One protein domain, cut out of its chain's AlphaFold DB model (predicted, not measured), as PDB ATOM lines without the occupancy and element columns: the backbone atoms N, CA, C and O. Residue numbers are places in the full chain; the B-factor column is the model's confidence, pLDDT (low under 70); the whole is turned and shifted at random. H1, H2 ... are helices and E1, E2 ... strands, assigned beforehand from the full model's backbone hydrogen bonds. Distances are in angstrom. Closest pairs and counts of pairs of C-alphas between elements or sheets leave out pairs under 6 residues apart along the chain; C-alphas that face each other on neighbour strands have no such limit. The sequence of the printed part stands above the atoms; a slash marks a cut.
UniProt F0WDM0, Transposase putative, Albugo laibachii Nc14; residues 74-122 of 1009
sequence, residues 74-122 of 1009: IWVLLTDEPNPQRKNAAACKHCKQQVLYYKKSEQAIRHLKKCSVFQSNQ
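AT A GLANCE: This is residues 74 to 122 of the 1009 residues of the protein "Transposase putative" of Albugo laibachii Nc14 (UniProt F0WDM0). A small hairpin of two short strands, E1 and E2, has the short helix H2 packed on E2, and the helix H1 packs in turn on H2. A third short helix, H3, lies at one end of the longest axis, with the loop around Arg 86 at the opposite end. The printed part has 49 residues with three named helices and two named strands, in the order H1, E1, E2, H2, H3; the sheet E1 - E2 is antiparallel. The class is mixed, helices and strands, with under half of the residues in named elements. The whole is compact, with a radius of gyration of the C-alphas of 9.7 A, and elongated, spanning 29 by 18 by 16 A.

IN THESE COORDINATES: H1, residues 74 to 78, begins at C-alpha 74 (78.780, 121.923, 130.401) and is 6.3 A long. E1, residues 89 to 91, measures 7.1 A, and E2, residues 98 to 100, 6.4 A. H2, residues 106 to 112, measures 10.3 A. H3, residues 116 to 120, measures 6.1 A and ends at C-alpha 120 (92.913, 114.817, 137.418).

HOW THE PARTS SIT: E1 and E2 form a hairpin, antiparallel at 157 degrees, with N 99 and O 90 2.8 A apart and N 90 and O 99 3.2 A apart, within hydrogen-bond range. The closest C-alphas of E2 and H2, those of Val 99 and Ala 108, are 6.8 A apart. H1 and H2 touch, their closest C-alphas being those of Leu 78 and Ala 108, 6.5 A apart. H2 and H3 are close but not clearly touching, with the C-alphas of Leu 112 and Phe 118 closest at 6.5 A. H3 is apart from H1, E1 and E2. Every O i to N i+4 pair is within hydrogen-bond range in H1 and H3, and 2 of 3 in H2.

THE WHOLE: The two C-alphas farthest apart, those of Arg 86 and Ser 120, are 28.6 A apart. The printed part has no cut and no long link. The mean pLDDT of the printed part is 81.1, and residues 102 to 103 and 122 are under 70.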
ATOM      1  N   ILE A  74      77.384 121.479 130.255       78.69
ATOM      2  CA  ILE A  74      78.780 121.923 130.401       78.69
ATOM      3  C   ILE A  74      78.963 123.160 131.303       78.69
ATOM      4  O   ILE A  74      80.028 123.335 131.890       78.69
ATOM      5  N   TRP A  75      77.944 124.012 131.452       83.50
ATOM      6  CA  TRP A  75      77.986 125.121 132.409       83.50
ATOM      7  C   TRP A  75      78.024 124.641 133.864       83.50
ATOM      8  O   TRP A  75      78.802 125.187 134.636       83.50
ATOM      9  N   VAL A  76      77.284 123.575 134.194       81.69
ATOM     10  CA  VAL A  76      77.272 122.924 135.521       81.69
ATOM     11  C   VAL A  76      78.625 122.273 135.831       81.69
ATOM     12  O   VAL A  76      79.044 122.215 136.986       81.69
ATOM     13  N   LEU A  77      79.348 121.817 134.801       81.75
ATOM     14  CA  LEU A  77      80.732 121.354 134.939       81.75
ATOM     15  C   LEU A  77      81.714 122.512 135.172       81.75
ATOM     16  O   LEU A  77      82.664 122.337 135.931       81.75
ATOM     17  N   LEU A  78      81.506 123.680 134.553       85.38
ATOM     18  CA  LEU A  78      82.404 124.828 134.717       85.38
ATOM     19  C   LEU A  78      82.236 125.531 136.068       85.38
ATOM     20  O   LEU A  78      83.238 125.872 136.691       85.38
ATOM     21  N   THR A  79      81.005 125.837 136.475       86.62
ATOM     22  CA  THR A  79      80.735 126.808 137.544       86.62
ATOM     23  C   THR A  79      79.390 126.552 138.220       86.62
ATOM     24  O   THR A  79      78.466 126.032 137.596       86.62
ATOM     25  N   ASP A  80      79.283 126.954 139.483       85.38
ATOM     26  CA  ASP A  80      78.051 126.884 140.281       85.38
ATOM     27  C   ASP A  80      77.302 128.232 140.303       85.38
ATOM     28  O   ASP A  80      76.248 128.362 140.923       85.38
ATOM     29  N   GLU A  81      77.823 129.258 139.616       81.44
ATOM     30  CA  GLU A  81      77.131 130.540 139.451       81.44
ATOM     31  C   GLU A  81      75.774 130.363 138.736       81.44
ATOM     32  O   GLU A  81      75.697 129.635 137.745       81.44
ATOM     33  N   PRO A  82      74.703 131.078 139.134       73.81
ATOM     34  CA  PRO A  82      73.414 130.991 138.457       73.81
ATOM     35  C   PRO A  82      73.427 131.684 137.082       73.81
ATOM     36  O   PRO A  82      73.883 132.820 136.927       73.81
ATOM     37  N   ASN A  83      72.832 131.023 136.081       74.44
ATOM     38  CA  ASN A  83      72.687 131.509 134.697       74.44
ATOM     39  C   ASN A  83      74.001 131.979 134.011       74.44
ATOM     40  O   ASN A  83      74.006 133.033 133.356       74.44
ATOM     41  N   PRO A  84      75.112 131.217 134.074       78.31
ATOM     42  CA  PRO A  84      76.407 131.664 133.562       78.31
ATOM     43  C   PRO A  84      76.358 131.929 132.052       78.31
ATOM     44  O   PRO A  84      76.965 132.891 131.592       78.31
ATOM     45  N   GLN A  85      75.532 131.198 131.291       75.19
ATOM     46  CA  GLN A  85      75.305 131.387 129.853       75.19
ATOM     47  C   GLN A  85      74.782 132.784 129.453       75.19
ATOM     48  O   GLN A  85      74.746 133.105 128.264       75.19
ATOM     49  N   ARG A  86      74.353 133.611 130.420       77.69
ATOM     50  CA  ARG A  86      73.934 135.009 130.207       77.69
ATOM     51  C   ARG A  86      75.051 136.029 130.462       77.69
ATOM     52  O   ARG A  86      74.948 137.146 129.952       77.69
ATOM     53  N   LYS A  87      76.085 135.660 131.225       77.00
ATOM     54  CA  LYS A  87      77.263 136.490 131.523       77.00
ATOM     55  C   LYS A  87      78.288 136.417 130.379       77.00
ATOM     56  O   LYS A  87      78.149 135.616 129.455       77.00
ATOM     57  N   ASN A  88      79.320 137.259 130.456       81.00
ATOM     58  CA  ASN A  88      80.493 137.204 129.569       81.00
ATOM     59  C   ASN A  88      81.722 136.545 130.240       81.00
ATOM     60  O   ASN A  88      82.781 136.443 129.622       81.00
ATOM     61  N   ALA A  89      81.594 136.155 131.511       84.88
ATOM     62  CA  ALA A  89      82.621 135.518 132.325       84.88
ATOM     63  C   ALA A  89      81.977 134.785 133.517       84.88
ATOM     64  O   ALA A  89      80.904 135.197 133.964       84.88
ATOM     65  N   ALA A  90      82.656 133.761 134.036       88.50
ATOM     66  CA  ALA A  90      82.375 133.112 135.324       88.50
ATOM     67  C   ALA A  90      83.654 132.465 135.882       88.50
ATOM     68  O   ALA A  90      84.581 132.164 135.122       88.50
ATOM     69  N   ALA A  91      83.720 132.235 137.191       89.00
ATOM     70  CA  ALA A  91      84.834 131.513 137.807       89.00
ATOM     71  C   ALA A  91      84.715 129.996 137.572       89.00
ATOM     72  O   ALA A  91      83.654 129.406 137.787       89.00
ATOM     73  N   CYS A  92      85.809 129.349 137.160       91.56
ATOM     74  CA  CYS A  92      85.895 127.890 137.098       91.56
ATOM     75  C   CYS A  92      85.898 127.309 138.517       91.56
ATOM     76  O   CYS A  92      86.789 127.623 139.306       91.56
ATOM     77  N   LYS A  93      84.955 126.429 138.865       89.88
ATOM     78  CA  LYS A  93      84.854 125.905 140.237       89.88
ATOM     79  C   LYS A  93      86.040 125.039 140.669       89.88
ATOM     80  O   LYS A  93      86.300 124.960 141.867       89.88
ATOM     81  N   HIS A  94      86.790 124.485 139.715       89.19
ATOM     82  CA  HIS A  94      87.928 123.588 139.952       89.19
ATOM     83  C   HIS A  94      89.221 124.346 140.278       89.19
ATOM     84  O   HIS A  94      89.742 124.217 141.378       89.19
ATOM     85  N   CYS A  95      89.718 125.191 139.366       87.25
ATOM     86  CA  CYS A  95      90.964 125.953 139.565       87.25
ATOM     87  C   CYS A  95      90.764 127.439 139.929       87.25
ATOM     88  O   CYS A  95      91.731 128.197 139.944       87.25
ATOM     89  N   LYS A  96      89.519 127.876 140.158       89.19
ATOM     90  CA  LYS A  96      89.093 129.252 140.504       89.19
ATOM     91  C   LYS A  96      89.447 130.359 139.493       89.19
ATOM     92  O   LYS A  96      89.021 131.496 139.670       89.19
ATOM     93  N   GLN A  97      90.143 130.046 138.398       87.31
ATOM     94  CA  GLN A  97      90.440 130.997 137.321       87.31
ATOM     95  C   GLN A  97      89.154 131.527 136.667       87.31
ATOM     96  O   GLN A  97      88.219 130.769 136.394       87.31
ATOM     97  N   GLN A  98      89.121 132.828 136.371       86.88
ATOM     98  CA  GLN A  98      88.001 133.453 135.671       86.88
ATOM     99  C   GLN A  98      88.051 133.117 134.176       86.88
ATOM    100  O   GLN A  98      88.994 133.470 133.468       86.88
ATOM    101  N   VAL A  99      87.017 132.441 133.682       86.62
ATOM    102  CA  VAL A  99      86.895 132.056 132.275       86.62
ATOM    103  C   VAL A  99      86.028 133.077 131.564       86.62
ATOM    104  O   VAL A  99      84.827 133.158 131.811       86.62
ATOM    105  N   LEU A 100      86.633 133.844 130.658       82.81
ATOM    106  CA  LEU A 100      85.908 134.711 129.731       82.81
ATOM    107  C   LEU A 100      85.221 133.859 128.652       82.81
ATOM    108  O   LEU A 100      85.798 132.890 128.153       82.81
ATOM    109  N   TYR A 101      83.992 134.214 128.280       79.75
ATOM    110  CA  TYR A 101      83.256 133.570 127.191       79.75
ATOM    111  C   TYR A 101      82.175 134.487 126.604       79.75
ATOM    112  O   TYR A 101      81.313 135.010 127.304       79.75
ATOM    113  N   TYR A 102      82.138 134.642 125.280       67.81
ATOM    114  CA  TYR A 102      81.096 135.448 124.630       67.81
ATOM    115  C   TYR A 102      79.843 134.608 124.331       67.81
ATOM    116  O   TYR A 102      79.667 134.117 123.214       67.81
ATOM    117  N   LYS A 103      78.994 134.401 125.353       60.25
ATOM    118  CA  LYS A 103      77.670 133.730 125.271       60.25
ATOM    119  C   LYS A 103      77.676 132.365 124.547       60.25
ATOM    120  O   LYS A 103      76.695 131.974 123.916       60.25
ATOM    121  N   LYS A 104      78.800 131.639 124.613       72.31
ATOM    122  CA  LYS A 104      79.045 130.345 123.948       72.31
ATOM    123  C   LYS A 104      79.918 129.453 124.827       72.31
ATOM    124  O   LYS A 104      80.967 129.886 125.295       72.31
ATOM    125  N   SER A 105      79.547 128.183 124.967       78.75
ATOM    126  CA  SER A 105      80.290 127.203 125.776       78.75
ATOM    127  C   SER A 105      81.617 126.730 125.157       78.75
ATOM    128  O   SER A 105      82.394 126.064 125.833       78.75
ATOM    129  N   GLU A 106      81.943 127.111 123.913       76.00
ATOM    130  CA  GLU A 106      83.220 126.784 123.241       76.00
ATOM    131  C   GLU A 106      84.474 127.237 124.020       76.00
ATOM    132  O   GLU A 106      85.570 126.723 123.785       76.00
ATOM    133  N   GLN A 107      84.344 128.237 124.897       79.12
ATOM    134  CA  GLN A 107      85.445 128.768 125.713       79.12
ATOM    135  C   GLN A 107      85.489 128.100 127.102       79.12
ATOM    136  O   GLN A 107      86.574 127.763 127.566       79.12
ATOM    137  N   ALA A 108      84.328 127.744 127.672       81.81
ATOM    138  CA  ALA A 108      84.222 126.872 128.847       81.81
ATOM    139  C   ALA A 108      84.870 125.494 128.611       81.81
ATOM    140  O   ALA A 108      85.711 125.064 129.395       81.81
ATOM    141  N   ILE A 109      84.554 124.839 127.483       78.94
ATOM    142  CA  ILE A 109      85.136 123.537 127.097       78.94
ATOM    143  C   ILE A 109      86.661 123.640 126.955       78.94
ATOM    144  O   ILE A 109      87.394 122.794 127.464       78.94
ATOM    145  N   ARG A 110      87.156 124.694 126.287       80.38
ATOM    146  CA  ARG A 110      88.599 124.924 126.107       80.38
ATOM    147  C   ARG A 110      89.337 125.202 127.414       80.38
ATOM    148  O   ARG A 110      90.517 124.877 127.490       80.38
ATOM    149  N   HIS A 111      88.669 125.783 128.410       85.38
ATOM    150  CA  HIS A 111      89.235 125.919 129.744       85.38
ATOM    151  C   HIS A 111      89.242 124.582 130.492       85.38
ATOM    152  O   HIS A 111      90.298 124.180 130.965       85.38
ATOM    153  N   LEU A 112      88.117 123.858 130.554       84.00
ATOM    154  CA  LEU A 112      88.031 122.574 131.268       84.00
ATOM    155  C   LEU A 112      89.052 121.548 130.741       84.00
ATOM    156  O   LEU A 112      89.747 120.928 131.537       84.00
ATOM    157  N   LYS A 113      89.262 121.478 129.418       79.25
ATOM    158  CA  LYS A 113      90.326 120.666 128.787       79.25
ATOM    159  C   LYS A 113      91.767 121.053 129.159       79.25
ATOM    160  O   LYS A 113      92.687 120.301 128.863       79.25
ATOM    161  N   LYS A 114      91.987 122.238 129.735       79.25
ATOM    162  CA  LYS A 114      93.300 122.743 130.183       79.25
ATOM    163  C   LYS A 114      93.388 122.923 131.701       79.25
ATOM    164  O   LYS A 114      94.437 123.294 132.216       79.25
ATOM    165  N   CYS A 115      92.294 122.683 132.416       86.31
ATOM    166  CA  CYS A 115      92.218 122.782 133.860       86.31
ATOM    167  C   CYS A 115      92.745 121.473 134.455       86.31
ATOM    168  O   CYS A 115      92.010 120.491 134.533       86.31
ATOM    169  N   SER A 116      94.020 121.450 134.854       80.00
ATOM    170  CA  SER A 116      94.679 120.261 135.419       80.00
ATOM    171  C   SER A 116      93.876 119.634 136.563       80.00
ATOM    172  O   SER A 116      93.640 118.434 136.535       80.00
ATOM    173  N   VAL A 117      93.367 120.461 137.483       82.56
ATOM    174  CA  VAL A 117      92.525 120.063 138.631       82.56
ATOM    175  C   VAL A 117      91.216 119.378 138.206       82.56
ATOM    176  O   VAL A 117      90.739 118.472 138.880       82.56
ATOM    177  N   PHE A 118      90.623 119.783 137.077       85.62
ATOM    178  CA  PHE A 118      89.434 119.112 136.541       85.62
ATOM    179  C   PHE A 118      89.793 117.807 135.821       85.62
ATOM    180  O   PHE A 118      89.073 116.822 135.942       85.62
ATOM    181  N   GLN A 119      90.901 117.788 135.074       82.56
ATOM    182  CA  GLN A 119      91.357 116.596 134.355       82.56
ATOM    183  C   GLN A 119      91.810 115.480 135.309       82.56
ATOM    184  O   GLN A 119      91.442 114.330 135.087       82.56
ATOM    185  N   SER A 120      92.517 115.802 136.399       77.00
ATOM    186  CA  SER A 120      92.913 114.817 137.418       77.00
ATOM    187  C   SER A 120      91.707 114.164 138.093       77.00
ATOM    188  O   SER A 120      91.704 112.957 138.310       77.00
ATOM    189  N   ASN A 121      90.662 114.943 138.378       70.44
ATOM    190  CA  ASN A 121      89.507 114.498 139.158       70.44
ATOM    191  C   ASN A 121      88.315 114.072 138.279       70.44
ATOM    192  O   ASN A 121      87.236 113.799 138.801       70.44
ATOM    193  N   GLN A 122      88.480 113.990 136.952       69.12
ATOM    194  CA  GLN A 122      87.373 113.740 136.016       69.12
ATOM    195  C   GLN A 122      86.629 112.420 136.304       69.12
ATOM    196  O   GLN A 122      85.424 112.333 136.078       69.12
TER     197      GLN A 122